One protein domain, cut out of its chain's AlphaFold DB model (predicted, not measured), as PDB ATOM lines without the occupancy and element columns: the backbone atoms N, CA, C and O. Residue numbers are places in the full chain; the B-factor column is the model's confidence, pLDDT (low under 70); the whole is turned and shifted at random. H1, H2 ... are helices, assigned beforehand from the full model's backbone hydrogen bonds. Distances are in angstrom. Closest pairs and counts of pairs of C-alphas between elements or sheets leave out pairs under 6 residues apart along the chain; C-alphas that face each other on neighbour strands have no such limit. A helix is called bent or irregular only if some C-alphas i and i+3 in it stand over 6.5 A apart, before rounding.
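What this domain is: This is residues 282 to 435 of the 529 residues of an uncharacterized protein of Aspergillus tamarii (UniProt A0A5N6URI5). One long helix, H3, makes the spine of an elongated model, with H1 and H2 packed round its first part and a cluster of H4, H5 and H6 at its other end. In that cluster H5 lies along the last part of H3, while H4 is reached by a long loop and folds back on H5 and H6. The printed part has 154 residues with six named helices, H1 to H6 in order, and no named strand: all helix. It is compact, with a radius of gyration of the C-alphas of 17.0 A, and spans 56 by 31 by 26 A.

How they stand to each other: H1, residues 282 to 299, touches the hub H3, residues 328 to 354, the same way at a steep tilt of 38 degrees; their closest C-alphas, of Thr 291 and Leu 335, are 5.5 A apart. H2, residues 309 to 322, touches H3 with residues 314 to 318 alone, at Arg 317 and Leu 334, whose C-alphas are the closest at 7.0 A; the two run opposite ways at a steep tilt of 54 degrees. H4, residues 375 to 391, is apart from H3. H4 and H5, residues 405 to 417, form a helical hairpin, opposite ways at 45 degrees; their closest C-alphas, of Lys 381 and Ala 415, are 4.8 A apart. H3 touches H5 with residues 344 to 352 alone, the same way at a shallow tilt of 16 degrees; the closest C-alphas, of Ala 348 and Pro 406, are 5.6 A apart. H6, residues 420 to 435, touches H4 at a shallow tilt of 25 degrees; the closest C-alphas, of Val 380 and Phe 420, are 5.5 A apart. The helix packing is mostly crossed, only just: 2 of 6 touching pairs are at a shallow tilt. Every O i to N i+4 pair is within hydrogen-bond range in H1, H4 and H5, against 8 of 10 in H2, 20 of 23 in H3 and 10 of 12 in H6.

Where its parts are: H1 begins at C-alpha 282, (151.464, 132.747, 189.773), and is 25.7 A long; H2 is 20.6 A, H3 39.8 A, H4 24.6 A, H5 18.2 A and H6 24.0 A. H6 ends at C-alpha 435, (122.023, 119.252, 164.081). H6 is irregular, with C-alphas 421 and 424 7.1 A apart; H2 and H3 are only just irregular, at 6.8 A for C-alphas 310 and 313 and 6.9 A for C-alphas 329 and 332.

The domain as a whole: The C-alphas of Arg 282 and Glu 421, the two farthest apart, are 57.0 A apart. The printed part has no cut; the links H3 to H4 and H4 to H5 are long. The mean pLDDT of the printed part is 86.6, and residues 282 to 284, 307 to 309 and 396 to 400 are under 70.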
ATOM      1  N   ARG A 282     152.193 133.981 189.413       52.22
ATOM      2  CA  ARG A 282     151.464 132.747 189.773       52.22
ATOM      3  C   ARG A 282     150.361 132.353 188.774       52.22
ATOM      4  O   ARG A 282     150.132 131.163 188.569       52.22
ATOM      5  N   LYS A 283     149.665 133.315 188.152       57.34
ATOM      6  CA  LYS A 283     148.660 133.067 187.095       57.34
ATOM      7  C   LYS A 283     149.324 132.670 185.777       57.34
ATOM      8  O   LYS A 283     148.824 131.753 185.132       57.34
ATOM      9  N   VAL A 284     150.453 133.293 185.425       66.50
ATOM     10  CA  VAL A 284     151.260 132.897 184.257       66.50
ATOM     11  C   VAL A 284     151.795 131.478 184.439       66.50
ATOM     12  O   VAL A 284     151.612 130.647 183.556       66.50
ATOM     13  N   GLY A 285     152.350 131.149 185.610       73.81
ATOM     14  CA  GLY A 285     152.834 129.798 185.910       73.81
ATOM     15  C   GLY A 285     151.740 128.729 185.798       73.81
ATOM     16  O   GLY A 285     151.935 127.703 185.151       73.81
ATOM     17  N   ALA A 286     150.548 128.988 186.348       75.19
ATOM     18  CA  ALA A 286     149.409 128.077 186.211       75.19
ATOM     19  C   ALA A 286     148.933 127.932 184.753       75.19
ATOM     20  O   ALA A 286     148.578 126.831 184.325       75.19
ATOM     21  N   LEU A 287     148.934 129.025 183.984       78.81
ATOM     22  CA  LEU A 287     148.565 129.017 182.570       78.81
ATOM     23  C   LEU A 287     149.595 128.260 181.722       78.81
ATOM     24  O   LEU A 287     149.200 127.455 180.881       78.81
ATOM     25  N   ARG A 288     150.893 128.437 181.987       86.00
ATOM     26  CA  ARG A 288     151.976 127.675 181.350       86.00
ATOM     27  C   ARG A 288     151.864 126.187 181.669       86.00
ATOM     28  O   ARG A 288     151.869 125.384 180.748       86.00
ATOM     29  N   LEU A 289     151.632 125.811 182.929       83.44
ATOM     30  CA  LEU A 289     151.402 124.409 183.310       83.44
ATOM     31  C   LEU A 289     150.186 123.801 182.598       83.44
ATOM     32  O   LEU A 289     150.241 122.661 182.138       83.44
ATOM     33  N   LYS A 290     149.083 124.550 182.489       84.38
ATOM     34  CA  LYS A 290     147.897 124.097 181.749       84.38
ATOM     35  C   LYS A 290     148.198 123.942 180.255       84.38
ATOM     36  O   LYS A 290     147.821 122.929 179.676       84.38
ATOM     37  N   THR A 291     148.893 124.908 179.663       87.88
ATOM     38  CA  THR A 291     149.286 124.894 178.245       87.88
ATOM     39  C   THR A 291     150.209 123.716 177.951       87.88
ATOM     40  O   THR A 291     149.939 122.966 177.023       87.88
ATOM     41  N   GLN A 292     151.203 123.458 178.806       92.19
ATOM     42  CA  GLN A 292     152.094 122.303 178.693       92.19
ATOM     43  C   GLN A 292     151.324 120.977 178.701       92.19
ATOM     44  O   GLN A 292     151.589 120.113 177.872       92.19
ATOM     45  N   ARG A 293     150.345 120.816 179.604       85.62
ATOM     46  CA  ARG A 293     149.505 119.605 179.646       85.62
ATOM     47  C   ARG A 293     148.730 119.406 178.348       85.62
ATOM     48  O   ARG A 293     148.701 118.296 177.829       85.62
ATOM     49  N   VAL A 294     148.132 120.478 177.831       85.38
ATOM     50  CA  VAL A 294     147.355 120.440 176.586       85.38
ATOM     51  C   VAL A 294     148.254 120.178 175.376       85.38
ATOM     52  O   VAL A 294     147.860 119.415 174.503       85.38
ATOM     53  N   ILE A 295     149.476 120.720 175.345       92.25
ATOM     54  CA  ILE A 295     150.485 120.392 174.324       92.25
ATOM     55  C   ILE A 295     150.814 118.901 174.368       92.25
ATOM     56  O   ILE A 295     150.735 118.239 173.341       92.25
ATOM     57  N   THR A 296     151.100 118.341 175.547       89.75
ATOM     58  CA  THR A 296     151.376 116.904 175.686       89.75
ATOM     59  C   THR A 296     150.200 116.047 175.206       89.75
ATOM     60  O   THR A 296     150.402 115.041 174.532       89.75
ATOM     61  N   GLU A 297     148.967 116.441 175.525       89.06
ATOM     62  CA  GLU A 297     147.756 115.781 175.025       89.06
ATOM     63  C   GLU A 297     147.584 115.900 173.510       89.06
ATOM     64  O   GLU A 297     147.131 114.956 172.868       89.06
ATOM     65  N   TYR A 298     147.894 117.064 172.944       91.81
ATOM     66  CA  TYR A 298     147.813 117.316 171.513       91.81
ATOM     67  C   TYR A 298     148.863 116.507 170.759       91.81
ATOM     68  O   TYR A 298     148.510 115.859 169.783       91.81
ATOM     69  N   SER A 299     150.101 116.423 171.247       90.00
ATOM     70  CA  SER A 299     151.138 115.585 170.638       90.00
ATOM     71  C   SER A 299     150.752 114.104 170.644       90.00
ATOM     72  O   SER A 299     150.843 113.451 169.613       90.00
ATOM     73  N   LYS A 300     150.202 113.594 171.758       90.62
ATOM     74  CA  LYS A 300     149.670 112.217 171.836       90.62
ATOM     75  C   LYS A 300     148.482 111.963 170.910       90.62
ATOM     76  O   LYS A 300     148.132 110.814 170.674       90.62
ATOM     77  N   SER A 301     147.831 113.021 170.426       89.00
ATOM     78  CA  SER A 301     146.704 112.872 169.514       89.00
ATOM     79  C   SER A 301     147.113 112.517 168.101       89.00
ATOM     80  O   SER A 301     146.203 112.257 167.331       89.00
ATOM     81  N   GLU A 302     148.408 112.476 167.769       89.44
ATOM     82  CA  GLU A 302     148.937 112.271 166.410       89.44
ATOM     83  C   GLU A 302     148.385 113.306 165.409       89.44
ATOM     84  O   GLU A 302     147.659 112.964 164.469       89.44
ATOM     85  N   PRO A 303     148.604 114.616 165.629       87.00
ATOM     86  CA  PRO A 303     148.108 115.646 164.725       87.00
ATOM     87  C   PRO A 303     148.796 115.545 163.356       87.00
ATOM     88  O   PRO A 303     149.942 115.112 163.264       87.00
ATOM     89  N   CYS A 304     148.126 116.005 162.291       83.44
ATOM     90  CA  CYS A 304     148.727 116.027 160.954       83.44
ATOM     91  C   CYS A 304     150.082 116.762 160.949       83.44
ATOM     92  O   CYS A 304     150.319 117.699 161.718       83.44
ATOM     93  N   SER A 305     150.947 116.379 160.019       78.19
ATOM     94  CA  SER A 305     152.297 116.887 159.824       78.19
ATOM     95  C   SER A 305     152.354 118.416 159.784       78.19
ATOM     96  O   SER A 305     151.462 119.096 159.272       78.19
ATOM     97  N   SER A 306     153.472 118.973 160.251       72.19
ATOM     98  CA  SER A 306     153.769 120.408 160.167       72.19
ATOM     99  C   SER A 306     153.816 120.939 158.729       72.19
ATOM    100  O   SER A 306     153.791 122.147 158.538       72.19
ATOM    101  N   ARG A 307     153.884 120.058 157.718       67.44
ATOM    102  CA  ARG A 307     153.853 120.434 156.293       67.44
ATOM    103  C   ARG A 307     152.490 120.962 155.839       67.44
ATOM    104  O   ARG A 307     152.412 121.635 154.816       67.44
ATOM    105  N   TRP A 308     151.424 120.689 156.588       67.06
ATOM    106  CA  TRP A 308     150.107 121.247 156.307       67.06
ATOM    107  C   TRP A 308     150.062 122.717 156.726       67.06
ATOM    108  O   TRP A 308     150.325 123.040 157.886       67.06
ATOM    109  N   ALA A 309     149.677 123.608 155.805       61.72
ATOM    110  CA  ALA A 309     149.660 125.058 156.027       61.72
ATOM    111  C   ALA A 309     148.891 125.468 157.297       61.72
ATOM    112  O   ALA A 309     149.302 126.377 158.017       61.72
ATOM    113  N   SER A 310     147.815 124.750 157.631       70.94
ATOM    114  CA  SER A 310     147.030 125.016 158.836       70.94
ATOM    115  C   SER A 310     147.709 124.605 160.148       70.94
ATOM    116  O   SER A 310     147.282 125.045 161.217       70.94
ATOM    117  N   ASN A 311     148.771 123.798 160.102       78.88
ATOM    118  CA  ASN A 311     149.533 123.355 161.269       78.88
ATOM    119  C   ASN A 311     150.828 124.137 161.475       78.88
ATOM    120  O   ASN A 311     151.272 124.220 162.618       78.88
ATOM    121  N   VAL A 312     151.383 124.771 160.434       78.62
ATOM    122  CA  VAL A 312     152.642 125.540 160.503       78.62
ATOM    123  C   VAL A 312     152.617 126.560 161.645       78.62
ATOM    124  O   VAL A 312     153.479 126.538 162.520       78.62
ATOM    125  N   ALA A 313     151.594 127.419 161.689       82.19
ATOM    126  CA  ALA A 313     151.505 128.477 162.694       82.19
ATOM    127  C   ALA A 313     151.290 127.932 164.118       82.19
ATOM    128  O   ALA A 313     151.852 128.453 165.081       82.19
ATOM    129  N   THR A 314     150.482 126.880 164.272       87.44
ATOM    130  CA  THR A 314     150.208 126.268 165.583       87.44
ATOM    131  C   THR A 314     151.437 125.529 166.105       87.44
ATOM    132  O   THR A 314     151.835 125.749 167.243       87.44
ATOM    133  N   HIS A 315     152.080 124.706 165.274       88.56
ATOM    134  CA  HIS A 315     153.281 123.958 165.654       88.56
ATOM    135  C   HIS A 315     154.470 124.897 165.886       88.56
ATOM    136  O   HIS A 315     155.227 124.689 166.830       88.56
ATOM    137  N   GLY A 316     154.582 125.990 165.122       86.81
ATOM    138  CA  GLY A 316     155.555 127.051 165.387       86.81
ATOM    139  C   GLY A 316     155.390 127.673 166.779       86.81
ATOM    140  O   GLY A 316     156.375 127.859 167.488       86.81
ATOM    141  N   ARG A 317     154.149 127.916 167.224       90.81
ATOM    142  CA  ARG A 317     153.867 128.424 168.580       90.81
ATOM    143  C   ARG A 317     154.121 127.392 169.679       90.81
ATOM    144  O   ARG A 317     154.599 127.770 170.743       90.81
ATOM    145  N   ILE A 318     153.840 126.107 169.436       92.00
ATOM    146  CA  ILE A 318     154.217 125.019 170.361       92.00
ATOM    147  C   ILE A 318     155.738 125.000 170.537       92.00
ATOM    148  O   ILE A 318     156.229 125.015 171.658       92.00
ATOM    149  N   PHE A 319     156.483 125.067 169.437       92.00
ATOM    150  CA  PHE A 319     157.941 125.076 169.467       92.00
ATOM    151  C   PHE A 319     158.512 126.300 170.196       92.00
ATOM    152  O   PHE A 319     159.445 126.184 170.989       92.00
ATOM    153  N   GLN A 320     157.929 127.482 169.979       89.06
ATOM    154  CA  GLN A 320     158.272 128.687 170.742       89.06
ATOM    155  C   GLN A 320     157.955 128.528 172.235       89.06
ATOM    156  O   GLN A 320     158.724 128.981 173.082       89.06
ATOM    157  N   PHE A 321     156.842 127.873 172.581       93.50
ATOM    158  CA  PHE A 321     156.481 127.601 173.972       93.50
ATOM    159  C   PHE A 321     157.508 126.685 174.647       93.50
ATOM    160  O   PHE A 321     157.988 127.012 175.731       93.50
ATOM    161  N   GLU A 322     157.884 125.589 173.986       89.31
ATOM    162  CA  GLU A 322     158.867 124.615 174.479       89.31
ATOM    163  C   GLU A 322     160.267 125.225 174.631       89.31
ATOM    164  O   GLU A 322     160.987 124.893 175.570       89.31
ATOM    165  N   ARG A 323     160.635 126.174 173.761       90.50
ATOM    166  CA  ARG A 323     161.888 126.942 173.860       90.50
ATOM    167  C   ARG A 323     161.836 128.110 174.845       90.50
ATOM    168  O   ARG A 323     162.831 128.811 175.004       90.50
ATOM    169  N   GLY A 324     160.688 128.363 175.472       89.38
ATOM    170  CA  GLY A 324     160.497 129.502 176.369       89.38
ATOM    171  C   GLY A 324     160.489 130.867 175.670       89.38
ATOM    172  O   GLY A 324     160.541 131.884 176.351       89.38
ATOM    173  N   THR A 325     160.401 130.911 174.336       92.00
ATOM    174  CA  THR A 325     160.398 132.152 173.541       92.00
ATOM    175  C   THR A 325     158.994 132.678 173.240       92.00
ATOM    176  O   THR A 325     158.854 133.807 172.774       92.00
ATOM    177  N   LEU A 326     157.945 131.894 173.515       91.75
ATOM    178  CA  LEU A 326     156.560 132.349 173.374       91.75
ATOM    179  C   LEU A 326     156.215 133.382 174.456       91.75
ATOM    180  O   LEU A 326     156.389 133.118 175.656       91.75
ATOM    181  N   ARG A 327     155.671 134.527 174.030       88.31
ATOM    182  CA  ARG A 327     155.237 135.604 174.928       88.31
ATOM    183  C   ARG A 327     154.021 135.163 175.741       88.31
ATOM    184  O   ARG A 327     153.147 134.454 175.243       88.31
ATOM    185  N   ASP A 328     153.925 135.621 176.988       86.56
ATOM    186  CA  ASP A 328     152.841 135.212 177.898       86.56
ATOM    187  C   ASP A 328     151.441 135.603 177.391       86.56
ATOM    188  O   ASP A 328     150.465 134.894 177.642       86.56
ATOM    189  N   GLU A 329     151.344 136.694 176.630       85.69
ATOM    190  CA  GLU A 329     150.111 137.177 175.991       85.69
ATOM    191  C   GLU A 329     149.575 136.217 174.916       85.69
ATOM    192  O   GLU A 329     148.380 136.215 174.623       85.69
ATOM    193  N   GLU A 330     150.436 135.365 174.353       84.56
ATOM    194  CA  GLU A 330     150.092 134.419 173.286       84.56
ATOM    195  C   GLU A 330     149.640 133.055 173.838       84.56
ATOM    196  O   GLU A 330     149.052 132.248 173.110       84.56
ATOM    197  N   LEU A 331     149.844 132.804 175.139       85.38
ATOM    198  CA  LEU A 331     149.451 131.561 175.812       85.38
ATOM    199  C   LEU A 331     147.943 131.273 175.753       85.38
ATOM    200  O   LEU A 331     147.591 130.125 175.476       85.38
ATOM    201  N   PRO A 332     147.031 132.242 175.996       83.25
ATOM    202  CA  PRO A 332     145.598 131.979 175.923       83.25
ATOM    203  C   PRO A 332     145.163 131.544 174.523       83.25
ATOM    204  O   PRO A 332     144.377 130.609 174.404       83.25
ATOM    205  N   LEU A 333     145.709 132.176 173.477       84.62
ATOM    206  CA  LEU A 333     145.397 131.839 172.090       84.62
ATOM    207  C   LEU A 333     145.893 130.434 171.735       84.62
ATOM    208  O   LEU A 333     145.148 129.653 171.149       84.62
ATOM    209  N   LEU A 334     147.132 130.092 172.110       87.62
ATOM    210  CA  LEU A 334     147.666 128.750 171.883       87.62
ATOM    211  C   LEU A 334     146.823 127.695 172.610       87.62
ATOM    212  O   LEU A 334     146.434 126.695 172.012       87.62
ATOM    213  N   LEU A 335     146.499 127.938 173.881       84.75
ATOM    214  CA  LEU A 335     145.662 127.043 174.670       84.75
ATOM    215  C   LEU A 335     144.282 126.838 174.029       84.75
ATOM    216  O   LEU A 335     143.811 125.704 173.969       84.75
ATOM    217  N   ASP A 336     143.649 127.908 173.554       79.81
ATOM    218  CA  ASP A 336     142.330 127.861 172.925       79.81
ATOM    219  C   ASP A 336     142.358 127.063 171.613       79.81
ATOM    220  O   ASP A 336     141.581 126.125 171.436       79.81
ATOM    221  N   VAL A 337     143.343 127.327 170.744       85.12
ATOM    222  CA  VAL A 337     143.540 126.588 169.483       85.12
ATOM    223  C   VAL A 337     143.745 125.094 169.731       85.12
ATOM    224  O   VAL A 337     143.126 124.272 169.055       85.12
ATOM    225  N   LEU A 338     144.606 124.723 170.681       86.50
ATOM    226  CA  LEU A 338     144.875 123.314 170.974       86.50
ATOM    227  C   LEU A 338     143.658 122.629 171.596       86.50
ATOM    228  O   LEU A 338     143.324 121.511 171.211       86.50
ATOM    229  N   THR A 339     142.967 123.312 172.510       83.62
ATOM    230  CA  THR A 339     141.742 122.797 173.134       83.62
ATOM    231  C   THR A 339     140.666 122.547 172.081       83.62
ATOM    232  O   THR A 339     140.082 121.468 172.046       83.62
ATOM    233  N   TYR A 340     140.448 123.504 171.176       84.88
ATOM    234  CA  TYR A 340     139.519 123.367 170.057       84.88
ATOM    235  C   TYR A 340     139.840 122.145 169.183       84.88
ATOM    236  O   TYR A 340     138.969 121.310 168.947       84.88
ATOM    237  N   ARG A 341     141.101 121.984 168.758       88.06
ATOM    238  CA  ARG A 341     141.518 120.846 167.917       88.06
ATOM    239  C   ARG A 341     141.315 119.501 168.603       88.06
ATOM    240  O   ARG A 341     140.803 118.576 167.984       88.06
ATOM    241  N   LEU A 342     141.683 119.418 169.880       84.25
ATOM    242  CA  LEU A 342     141.484 118.232 170.707       84.25
ATOM    243  C   LEU A 342     140.007 117.855 170.830       84.25
ATOM    244  O   LEU A 342     139.666 116.683 170.704       84.25
ATOM    245  N   ASN A 343     139.132 118.842 171.020       83.50
ATOM    246  CA  ASN A 343     137.695 118.599 171.102       83.50
ATOM    247  C   ASN A 343     137.139 118.021 169.804       83.50
ATOM    248  O   ASN A 343     136.364 117.071 169.861       83.50
ATOM    249  N   MET A 344     137.579 118.524 168.648       84.62
ATOM    250  CA  MET A 344     137.148 117.959 167.367       84.62
ATOM    251  C   MET A 344     137.637 116.522 167.160       84.62
ATOM    252  O   MET A 344     136.949 115.729 166.526       84.62
ATOM    253  N   THR A 345     138.798 116.163 167.716       87.94
ATOM    254  CA  THR A 345     139.260 114.769 167.732       87.94
ATOM    255  C   THR A 345     138.315 113.867 168.534       87.94
ATOM    256  O   THR A 345     138.030 112.773 168.072       87.94
ATOM    257  N   TYR A 346     137.780 114.302 169.683       86.06
ATOM    258  CA  TYR A 346     136.785 113.495 170.428       86.06
ATOM    259  C   TYR A 346     135.438 113.453 169.749       86.06
ATOM    260  O   TYR A 346     134.755 112.439 169.775       86.06
ATOM    261  N   GLU A 347     135.042 114.575 169.165       85.69
ATOM    262  CA  GLU A 347     133.773 114.668 168.473       85.69
ATOM    263  C   GLU A 347     133.732 113.730 167.261       85.69
ATOM    264  O   GLU A 347     132.700 113.119 167.002       85.69
ATOM    265  N   ALA A 348     134.866 113.516 166.588       91.44
ATOM    266  CA  ALA A 348     134.977 112.473 165.575       91.44
ATOM    267  C   ALA A 348     134.692 111.063 166.126       91.44
ATOM    268  O   ALA A 348     134.022 110.291 165.447       91.44
ATOM    269  N   ASP A 349     135.128 110.731 167.344       87.44
ATOM    270  CA  ASP A 349     134.821 109.431 167.960       87.44
ATOM    271  C   ASP A 349     133.327 109.290 168.276       87.44
ATOM    272  O   ASP A 349     132.728 108.245 168.026       87.44
ATOM    273  N   GLU A 350     132.694 110.358 168.769       86.25
ATOM    274  CA  GLU A 350     131.242 110.379 168.982       86.25
ATOM    275  C   GLU A 350     130.476 110.173 167.672       86.25
ATOM    276  O   GLU A 350     129.469 109.466 167.648       86.25
ATOM    277  N   PHE A 351     130.964 110.751 166.575       91.25
ATOM    278  CA  PHE A 351     130.392 110.571 165.244       91.25
ATOM    279  C   PHE A 351     130.526 109.132 164.731       91.25
ATOM    280  O   PHE A 351     129.575 108.614 164.149       91.25
ATOM    281  N   VAL A 352     131.644 108.450 164.993       91.00
ATOM    282  CA  VAL A 352     131.787 107.017 164.669       91.00
ATOM    283  C   VAL A 352     130.716 106.189 165.381       91.00
ATOM    284  O   VAL A 352     130.014 105.408 164.738       91.00
ATOM    285  N   LEU A 353     130.517 106.430 166.679       86.88
ATOM    286  CA  LEU A 353     129.480 105.753 167.462       86.88
ATOM    287  C   LEU A 353     128.066 106.093 166.971       86.88
ATOM    288  O   LEU A 353     127.216 105.211 166.891       86.88
ATOM    289  N   ALA A 354     127.812 107.352 166.606       83.56
ATOM    290  CA  ALA A 354     126.513 107.798 166.100       83.56
ATOM    291  C   ALA A 354     126.123 107.128 164.770       83.56
ATOM    292  O   ALA A 354     124.939 106.950 164.505       83.56
ATOM    293  N   MET A 355     127.100 106.720 163.953       89.88
ATOM    294  CA  MET A 355     126.867 105.934 162.733       89.88
ATOM    295  C   MET A 355     126.634 104.435 162.996       89.88
ATOM    296  O   MET A 355     126.424 103.679 162.038       89.88
ATOM    297  N   GLY A 356     126.708 104.000 164.259       87.69
ATOM    298  CA  GLY A 356     126.641 102.592 164.653       87.69
ATOM    299  C   GLY A 356     127.887 101.798 164.260       87.69
ATOM    300  O   GLY A 356     127.784 100.604 163.994       87.69
ATOM    301  N   LEU A 357     129.045 102.456 164.157       90.88
ATOM    302  CA  LEU A 357     130.295 101.839 163.721       90.88
ATOM    303  C   LEU A 357     131.257 101.648 164.897       90.88
ATOM    304  O   LEU A 357     131.265 102.423 165.853       90.88
ATOM    305  N   THR A 358     132.121 100.640 164.780       91.50
ATOM    306  CA  THR A 358     133.236 100.404 165.703       91.50
ATOM    307  C   THR A 358     134.539 100.592 164.942       91.50
ATOM    308  O   THR A 358     134.796  99.895 163.963       91.50
ATOM    309  N   PHE A 359     135.369 101.536 165.383       94.25
ATOM    310  CA  PHE A 359     136.656 101.841 164.758       94.25
ATOM    311  C   PHE A 359     137.648 102.345 165.819       94.25
ATOM    312  O   PHE A 359     137.205 102.879 166.842       94.25
ATOM    313  N   PRO A 360     138.974 102.192 165.627       95.19
ATOM    314  CA  PRO A 360     139.961 102.802 166.514       95.19
ATOM    315  C   PRO A 360     139.727 104.305 166.692       95.19
ATOM    316  O   PRO A 360     139.381 104.992 165.736       95.19
ATOM    317  N   SER A 361     139.939 104.817 167.908       93.50
ATOM    318  CA  SER A 361     139.729 106.236 168.225       93.50
ATOM    319  C   SER A 361     140.578 107.143 167.335       93.50
ATOM    320  O   SER A 361     141.758 106.880 167.119       93.50
ATOM    321  N   CYS A 362     140.006 108.263 166.892       93.06
ATOM    322  CA  CYS A 362     140.693 109.360 166.219       93.06
ATOM    323  C   CYS A 362     141.886 109.865 167.045       93.06
ATOM    324  O   CYS A 362     142.885 110.353 166.497       93.06
ATOM    325  N   PHE A 363     141.802 109.741 168.375       92.06
ATOM    326  CA  PHE A 363     142.914 110.010 169.265       92.06
ATOM    327  C   PHE A 363     144.020 108.966 169.114       92.06
ATOM    328  O   PHE A 363     143.854 107.806 169.476       92.06
ATOM    329  N   GLY A 364     145.179 109.410 168.627       89.44
ATOM    330  CA  GLY A 364     146.309 108.523 168.355       89.44
ATOM    331  C   GLY A 364     146.229 107.833 166.990       89.44
ATOM    332  O   GLY A 364     147.133 107.084 166.639       89.44
ATOM    333  N   PHE A 365     145.187 108.094 166.190       92.31
ATOM    334  CA  PHE A 365     145.091 107.563 164.831       92.31
ATOM    335  C   PHE A 365     145.859 108.432 163.838       92.31
ATOM    336  O   PHE A 365     145.586 109.635 163.725       92.31
ATOM    337  N   GLN A 366     146.770 107.826 163.075       90.50
ATOM    338  CA  GLN A 366     147.546 108.534 162.065       90.50
ATOM    339  C   GLN A 366     146.784 108.615 160.738       90.50
ATOM    340  O   GLN A 366     146.659 107.637 160.005       90.50
ATOM    341  N   VAL A 367     146.277 109.810 160.421       90.62
ATOM    342  CA  VAL A 367     145.583 110.076 159.146       90.62
ATOM    343  C   VAL A 367     146.558 110.419 158.016       90.62
ATOM    344  O   VAL A 367     146.264 110.194 156.840       90.62
ATOM    345  N   ASP A 368     147.726 110.954 158.370       84.56
ATOM    346  CA  ASP A 368     148.739 111.384 157.416       84.56
ATOM    347  C   ASP A 368     149.446 110.182 156.799       84.56
ATOM    348  O   ASP A 368     150.012 109.342 157.494       84.56
ATOM    349  N   GLY A 369     149.426 110.109 155.470       83.19
ATOM    350  CA  GLY A 369     150.012 108.986 154.744       83.19
ATOM    351  C   GLY A 369     149.180 107.702 154.796       83.19
ATOM    352  O   GLY A 369     149.642 106.690 154.278       83.19
ATOM    353  N   TYR A 370     147.961 107.738 155.355       87.62
ATOM    354  CA  TYR A 370     147.055 106.593 155.345       87.62
ATOM    355  C   TYR A 370     146.717 106.175 153.908       87.62
ATOM    356  O   TYR A 370     146.123 106.951 153.142       87.62
ATOM    357  N   ARG A 371     147.075 104.935 153.560       87.56
ATOM    358  CA  ARG A 371     146.795 104.310 152.266       87.56
ATOM    359  C   ARG A 371     145.674 103.296 152.430       87.56
ATOM    360  O   ARG A 371     145.658 102.550 153.397       87.56
ATOM    361  N   VAL A 372     144.758 103.307 151.475       87.25
ATOM    362  CA  VAL A 372     143.699 102.307 151.349       87.25
ATOM    363  C   VAL A 372     144.199 101.154 150.486       87.25
ATOM    364  O   VAL A 372     144.956 101.379 149.541       87.25
ATOM    365  N   ASP A 373     143.750  99.941 150.791       86.50
ATOM    366  CA  ASP A 373     144.277  98.715 150.172       86.50
ATOM    367  C   ASP A 373     143.842  98.519 148.710       86.50
ATOM    368  O   ASP A 373     144.485  97.788 147.961       86.50
ATOM    369  N   ASN A 374     142.736  99.145 148.294       90.31
ATOM    370  CA  ASN A 374     142.137  98.962 146.971       90.31
ATOM    371  C   ASN A 374     141.541 100.279 146.434       90.31
ATOM    372  O   ASN A 374     141.047 101.117 147.194       90.31
ATOM    373  N   GLU A 375     141.535 100.432 145.110       90.69
ATOM    374  CA  GLU A 375     140.933 101.542 144.367       90.69
ATOM    375  C   GLU A 375     139.450 101.749 144.717       90.69
ATOM    376  O   GLU A 375     139.001 102.888 144.843       90.69
ATOM    377  N   ALA A 376     138.696 100.673 144.966       88.19
ATOM    378  CA  ALA A 376     137.302 100.775 145.406       88.19
ATOM    379  C   ALA A 376     137.172 101.561 146.727       88.19
ATOM    380  O   ALA A 376     136.410 102.527 146.805       88.19
ATOM    381  N   LYS A 377     137.988 101.228 147.737       92.25
ATOM    382  CA  LYS A 377     138.047 101.970 149.009       92.25
ATOM    383  C   LYS A 377     138.558 103.400 148.811       92.25
ATOM    384  O   LYS A 377     138.100 104.311 149.495       92.25
ATOM    385  N   ALA A 378     139.461 103.631 147.854       92.12
ATOM    386  CA  ALA A 378     139.930 104.979 147.516       92.12
ATOM    387  C   ALA A 378     138.798 105.869 146.997       92.12
ATOM    388  O   ALA A 378     138.684 107.025 147.410       92.12
ATOM    389  N   ARG A 379     137.923 105.315 146.149       92.12
ATOM    390  CA  ARG A 379     136.732 106.010 145.647       92.12
ATOM    391  C   ARG A 379     135.743 106.312 146.773       92.12
ATOM    392  O   ARG A 379     135.290 107.450 146.868       92.12
ATOM    393  N   VAL A 380     135.477 105.347 147.661       94.06
ATOM    394  CA  VAL A 380     134.615 105.550 148.844       94.06
ATOM    395  C   VAL A 380     135.180 106.646 149.749       94.06
ATOM    396  O   VAL A 380     134.469 107.594 150.073       94.06
ATOM    397  N   LYS A 381     136.473 106.582 150.092       95.19
ATOM    398  CA  LYS A 381     137.154 107.593 150.917       95.19
ATOM    399  C   LYS A 381     137.039 108.989 150.312       95.19
ATOM    400  O   LYS A 381     136.693 109.935 151.017       95.19
ATOM    401  N   GLN A 382     137.322 109.124 149.016       93.50
ATOM    402  CA  GLN A 382     137.274 110.411 148.326       93.50
ATOM    403  C   GLN A 382     135.850 110.978 148.293       93.50
ATOM    404  O   GLN A 382     135.651 112.159 148.583       93.50
ATOM    405  N   GLN A 383     134.857 110.143 147.987       94.62
ATOM    406  CA  GLN A 383     133.455 110.550 147.952       94.62
ATOM    407  C   GLN A 383     132.954 110.952 149.346       94.62
ATOM    408  O   GLN A 383     132.396 112.038 149.510       94.62
ATOM    409  N   ALA A 384     133.227 110.133 150.365       94.88
ATOM    410  CA  ALA A 384     132.893 110.429 151.754       94.88
ATOM    411  C   ALA A 384     133.541 111.742 152.217       94.88
ATOM    412  O   ALA A 384     132.875 112.584 152.812       94.88
ATOM    413  N   PHE A 385     134.818 111.971 151.888       94.00
ATOM    414  CA  PHE A 385     135.513 113.215 152.215       94.00
ATOM    415  C   PHE A 385     134.832 114.450 151.607       94.00
ATOM    416  O   PHE A 385     134.622 115.447 152.303       94.00
ATOM    417  N   VAL A 386     134.450 114.389 150.325       92.88
ATOM    418  CA  VAL A 386     133.751 115.491 149.645       92.88
ATOM    419  C   VAL A 386     132.408 115.781 150.314       92.88
ATOM    420  O   VAL A 386     132.075 116.947 150.539       92.88
ATOM    421  N   GLN A 387     131.645 114.748 150.667       92.69
ATOM    422  CA  GLN A 387     130.349 114.930 151.312       92.69
ATOM    423  C   GLN A 387     130.468 115.453 152.749       92.69
ATOM    424  O   GLN A 387     129.777 116.404 153.109       92.69
ATOM    425  N   LEU A 388     131.393 114.912 153.546       92.62
ATOM    426  CA  LEU A 388     131.659 115.378 154.911       92.62
ATOM    427  C   LEU A 388     132.152 116.833 154.948       92.62
ATOM    428  O   LEU A 388     131.847 117.568 155.884       92.62
ATOM    429  N   CYS A 389     132.885 117.287 153.927       87.94
ATOM    430  CA  CYS A 389     133.248 118.702 153.810       87.94
ATOM    431  C   CYS A 389     132.019 119.605 153.601       87.94
ATOM    432  O   CYS A 389     132.002 120.736 154.084       87.94
ATOM    433  N   ARG A 390     130.984 119.123 152.898       87.62
ATOM    434  CA  ARG A 390     129.763 119.896 152.593       87.62
ATOM    435  C   ARG A 390     128.795 119.987 153.766       87.62
ATOM    436  O   ARG A 390     128.022 120.935 153.835       87.62
ATOM    437  N   THR A 391     128.821 119.023 154.681       84.50
ATOM    438  CA  THR A 391     127.910 118.999 155.833       84.50
ATOM    439  C   THR A 391     128.262 120.024 156.906       84.50
ATOM    440  O   THR A 391     127.406 120.335 157.731       84.50
ATOM    441  N   GLY A 392     129.496 120.543 156.920       82.00
ATOM    442  CA  GLY A 392     129.930 121.516 157.924       82.00
ATOM    443  C   GLY A 392     129.921 120.956 159.350       82.00
ATOM    444  O   GLY A 392     129.679 121.704 160.290       82.00
ATOM    445  N   LEU A 393     130.168 119.647 159.520       83.25
ATOM    446  CA  LEU A 393     130.119 118.971 160.830       83.25
ATOM    447  C   LEU A 393     131.008 119.638 161.883       83.25
ATOM    448  O   LEU A 393     130.646 119.696 163.054       83.25
ATOM    449  N   PHE A 394     132.160 120.150 161.456       82.81
ATOM    450  CA  PHE A 394     133.130 120.803 162.321       82.81
ATOM    451  C   PHE A 394     133.155 122.306 162.034       82.81
ATOM    452  O   PHE A 394     133.715 122.761 161.033       82.81
ATOM    453  N   ASN A 395     132.555 123.088 162.929       71.19
ATOM    454  CA  ASN A 395     132.561 124.544 162.826       71.19
ATOM    455  C   ASN A 395     133.944 125.097 163.167       71.19
ATOM    456  O   ASN A 395     134.366 125.021 164.318       71.19
ATOM    457  N   THR A 396     134.613 125.716 162.190       68.50
ATOM    458  CA  THR A 396     135.870 126.438 162.425       68.50
ATOM    459  C   THR A 396     135.573 127.872 162.848       68.50
ATOM    460  O   THR A 396     135.053 128.636 162.033       68.50
ATOM    461  N   PRO A 397     135.881 128.284 164.095       64.44
ATOM    462  CA  PRO A 397     135.655 129.662 164.495       64.44
ATOM    463  C   PRO A 397     136.565 130.583 163.673       64.44
ATOM    464  O   PRO A 397     137.700 130.221 163.365       64.44
ATOM    465  N   ALA A 398     136.088 131.789 163.346       56.59
ATOM    466  CA  ALA A 398     136.711 132.694 162.366       56.59
ATOM    467  C   ALA A 398     138.195 133.038 162.626       56.59
ATOM    468  O   ALA A 398     138.888 133.513 161.731       56.59
ATOM    469  N   ARG A 399     138.695 132.810 163.847       63.53
ATOM    470  CA  ARG A 399     140.083 133.078 164.260       63.53
ATOM    471  C   ARG A 399     141.007 131.852 164.215       63.53
ATOM    472  O   ARG A 399     142.182 131.985 164.550       63.53
ATOM    473  N   HIS A 400     140.516 130.673 163.827       67.94
ATOM    474  CA  HIS A 400     141.292 129.430 163.829       67.94
ATOM    475  C   HIS A 400     141.552 128.932 162.407       67.94
ATOM    476  O   HIS A 400     140.692 128.998 161.535       67.94
ATOM    477  N   HIS A 401     142.743 128.376 162.178       75.31
ATOM    478  CA  HIS A 401     143.025 127.652 160.941       75.31
ATOM    479  C   HIS A 401     142.286 126.309 160.928       75.31
ATOM    480  O   HIS A 401     142.248 125.619 161.952       75.31
ATOM    481  N   SER A 402     141.772 125.926 159.753       78.12
ATOM    482  CA  SER A 402     141.103 124.638 159.530       78.12
ATOM    483  C   SER A 402     141.956 123.470 160.034       78.12
ATOM    484  O   SER A 402     143.146 123.379 159.735       78.12
ATOM    485  N   PHE A 403     141.365 122.571 160.812       87.00
ATOM    486  CA  PHE A 403     142.034 121.368 161.299       87.00
ATOM    487  C   PHE A 403     141.359 120.156 160.653       87.00
ATOM    488  O   PHE A 403     140.304 119.735 161.122       87.00
ATOM    489  N   PRO A 404     141.925 119.622 159.554       87.19
ATOM    490  CA  PRO A 404     141.224 118.671 158.696       87.19
ATOM    491  C   PRO A 404     141.203 117.243 159.255       87.19
ATOM    492  O   PRO A 404     140.381 116.440 158.821       87.19
ATOM    493  N   LYS A 405     142.069 116.922 160.229       92.06
ATOM    494  CA  LYS A 405     142.229 115.569 160.782       92.06
ATOM    495  C   LYS A 405     140.899 114.844 161.081       92.06
ATOM    496  O   LYS A 405     140.766 113.712 160.625       92.06
ATOM    497  N   PRO A 406     139.921 115.440 161.789       93.75
ATOM    498  CA  PRO A 406     138.656 114.775 162.114       93.75
ATOM    499  C   PRO A 406     137.854 114.358 160.872       93.75
ATOM    500  O   PRO A 406     137.350 113.242 160.807       93.75
ATOM    501  N   VAL A 407     137.796 115.216 159.848       93.50
ATOM    502  CA  VAL A 407     137.099 114.924 158.582       93.50
ATOM    503  C   VAL A 407     137.812 113.811 157.815       93.50
ATOM    504  O   VAL A 407     137.171 112.893 157.308       93.50
ATOM    505  N   TRP A 408     139.145 113.861 157.763       93.88
ATOM    506  CA  TRP A 408     139.953 112.813 157.136       93.88
ATOM    507  C   TRP A 408     139.763 111.470 157.834       93.88
ATOM    508  O   TRP A 408     139.546 110.461 157.169       93.88
ATOM    509  N   PHE A 409     139.780 111.463 159.163       97.00
ATOM    510  CA  PHE A 409     139.529 110.271 159.957       97.00
ATOM    511  C   PHE A 409     138.147 109.672 159.663       97.00
ATOM    512  O   PHE A 409     138.067 108.493 159.339       97.00
ATOM    513  N   LEU A 410     137.075 110.472 159.667       96.94
ATOM    514  CA  LEU A 410     135.732 109.977 159.334       96.94
ATOM    515  C   LEU A 410     135.640 109.424 157.905       96.94
ATOM    516  O   LEU A 410     135.000 108.400 157.691       96.94
ATOM    517  N   SER A 411     136.317 110.053 156.936       96.31
ATOM    518  CA  SER A 411     136.365 109.527 155.563       96.31
ATOM    519  C   SER A 411     137.065 108.165 155.475       96.31
ATOM    520  O   SER A 411     136.668 107.325 154.673       96.31
ATOM    521  N   ILE A 412     138.078 107.934 156.322       96.81
ATOM    522  CA  ILE A 412     138.766 106.644 156.441       96.81
ATOM    523  C   ILE A 412     137.842 105.620 157.097       96.81
ATOM    524  O   ILE A 412     137.698 104.530 156.561       96.81
ATOM    525  N   VAL A 413     137.164 105.979 158.194       96.81
ATOM    526  CA  VAL A 413     136.213 105.080 158.867       96.81
ATOM    527  C   VAL A 413     135.149 104.595 157.886       96.81
ATOM    528  O   VAL A 413     134.930 103.392 157.780       96.81
ATOM    529  N   ILE A 414     134.530 105.504 157.127       95.94
ATOM    530  CA  ILE A 414     133.515 105.141 156.127       95.94
ATOM    531  C   ILE A 414     134.119 104.226 155.054       95.94
ATOM    532  O   ILE A 414     133.528 103.203 154.734       95.94
ATOM    533  N   ALA A 415     135.316 104.526 154.544       95.69
ATOM    534  CA  ALA A 415     135.967 103.693 153.530       95.69
ATOM    535  C   ALA A 415     136.349 102.284 154.008       95.69
ATOM    536  O   ALA A 415     136.364 101.352 153.205       95.69
ATOM    537  N   GLU A 416     136.665 102.127 155.292       95.06
ATOM    538  CA  GLU A 416     137.045 100.839 155.876       95.06
ATOM    539  C   GLU A 416     135.849  99.994 156.323       95.06
ATOM    540  O   GLU A 416     135.970  98.775 156.428       95.06
ATOM    541  N   THR A 417     134.700 100.619 156.588       94.69
ATOM    542  CA  THR A 417     133.554  99.945 157.226       94.69
ATOM    543  C   THR A 417     132.289  99.900 156.375       94.69
ATOM    544  O   THR A 417     131.404  99.101 156.671       94.69
ATOM    545  N   CYS A 418     132.179 100.734 155.341       93.00
ATOM    546  CA  CYS A 418     130.956 100.916 154.562       93.00
ATOM    547  C   CYS A 418     131.188 100.642 153.070       93.00
ATOM    548  O   CYS A 418     132.309 100.755 152.565       93.00
ATOM    549  N   LYS A 419     130.113 100.309 152.348       93.44
ATOM    550  CA  LYS A 419     130.133 100.237 150.884       93.44
ATOM    551  C   LYS A 419     129.860 101.611 150.271       93.44
ATOM    552  O   LYS A 419     129.534 102.570 150.969       93.44
ATOM    553  N   PHE A 420     130.012 101.718 148.951       92.19
ATOM    554  CA  PHE A 420     129.805 102.984 148.243       92.19
ATOM    555  C   PHE A 420     128.356 103.477 148.355       92.19
ATOM    556  O   PHE A 420     128.125 104.679 148.447       92.19
ATOM    557  N   GLU A 421     127.396 102.555 148.396       93.56
ATOM    558  CA  GLU A 421     125.967 102.862 148.474       93.56
ATOM    559  C   GLU A 421     125.561 103.407 149.855       93.56
ATOM    560  O   GLU A 421     124.609 104.177 149.960       93.56
ATOM    561  N   ASP A 422     126.318 103.071 150.904       92.81
ATOM    562  CA  ASP A 422     126.003 103.435 152.291       92.81
ATOM    563  C   ASP A 422     126.474 104.857 152.658       92.81
ATOM    564  O   ASP A 422     126.126 105.377 153.723       92.81
ATOM    565  N   ILE A 423     127.297 105.500 151.814       93.62
ATOM    566  CA  ILE A 423     127.942 106.789 152.130       93.62
ATOM    567  C   ILE A 423     126.891 107.854 152.461       93.62
ATOM    568  O   ILE A 423     127.004 108.522 153.491       93.62
ATOM    569  N   ASP A 424     125.866 107.989 151.617       93.06
ATOM    570  CA  ASP A 424     124.834 109.019 151.772       93.06
ATOM    571  C   ASP A 424     124.053 108.830 153.080       93.06
ATOM    572  O   ASP A 424     123.779 109.798 153.795       93.06
ATOM    573  N   GLU A 425     123.730 107.584 153.436       94.06
ATOM    574  CA  GLU A 425     123.042 107.253 154.686       94.06
ATOM    575  C   GLU A 425     123.900 107.641 155.899       94.06
ATOM    576  O   GLU A 425     123.440 108.353 156.798       94.06
ATOM    577  N   LYS A 426     125.176 107.236 155.902       94.44
ATOM    578  CA  LYS A 426     126.116 107.503 156.999       94.44
ATOM    579  C   LYS A 426     126.358 109.001 157.179       94.44
ATOM    580  O   LYS A 426     126.282 109.511 158.299       94.44
ATOM    581  N   VAL A 427     126.571 109.735 156.087       92.69
ATOM    582  CA  VAL A 427     126.754 111.193 156.120       92.69
ATOM    583  C   VAL A 427     125.482 111.907 156.591       92.69
ATOM    584  O   VAL A 427     125.568 112.861 157.375       92.69
ATOM    585  N   ASN A 428     124.298 111.442 156.184       90.56
ATOM    586  CA  ASN A 428     123.029 112.001 156.650       90.56
ATOM    587  C   ASN A 428     122.808 111.769 158.148       90.56
ATOM    588  O   ASN A 428     122.420 112.712 158.843       90.56
ATOM    589  N   MET A 429     123.113 110.574 158.666       88.62
ATOM    590  CA  MET A 429     123.063 110.301 160.108       88.62
ATOM    591  C   MET A 429     123.967 111.253 160.892       88.62
ATOM    592  O   MET A 429     123.530 111.839 161.883       88.62
ATOM    593  N   LEU A 430     125.191 111.495 160.413       91.00
ATOM    594  CA  LEU A 430     126.091 112.470 161.030       91.00
ATOM    595  C   LEU A 430     125.529 113.891 160.996       91.00
ATOM    596  O   LEU A 430     125.581 114.595 162.003       91.00
ATOM    597  N   SER A 431     124.969 114.322 159.863       88.69
ATOM    598  CA  SER A 431     124.371 115.656 159.743       88.69
ATOM    599  C   SER A 431     123.189 115.835 160.699       88.69
ATOM    600  O   SER A 431     123.078 116.869 161.361       88.69
ATOM    601  N   GLN A 432     122.323 114.826 160.820       85.31
ATOM    602  CA  GLN A 432     121.196 114.843 161.754       85.31
ATOM    603  C   GLN A 432     121.667 114.838 163.208       85.31
ATOM    604  O   GLN A 432     121.181 115.640 164.009       85.31
ATOM    605  N   PHE A 433     122.647 114.000 163.543       84.12
ATOM    606  CA  PHE A 433     123.223 113.948 164.882       84.12
ATOM    607  C   PHE A 433     123.888 115.278 165.257       84.12
ATOM    608  O   PHE A 433     123.621 115.807 166.333       84.12
ATOM    609  N   ALA A 434     124.664 115.887 164.357       83.44
ATOM    610  CA  ALA A 434     125.272 117.199 164.573       83.44
ATOM    611  C   ALA A 434     124.222 118.310 164.740       83.44
ATOM    612  O   ALA A 434     124.348 119.139 165.640       83.44
ATOM    613  N   LYS A 435     123.148 118.309 163.934       81.44
ATOM    614  CA  LYS A 435     122.023 119.252 164.081       81.44
ATOM    615  C   LYS A 435     121.297 119.072 165.411       81.44
ATOM    616  O   LYS A 435     121.039 120.058 166.090       81.44
TER     617      LYS A 435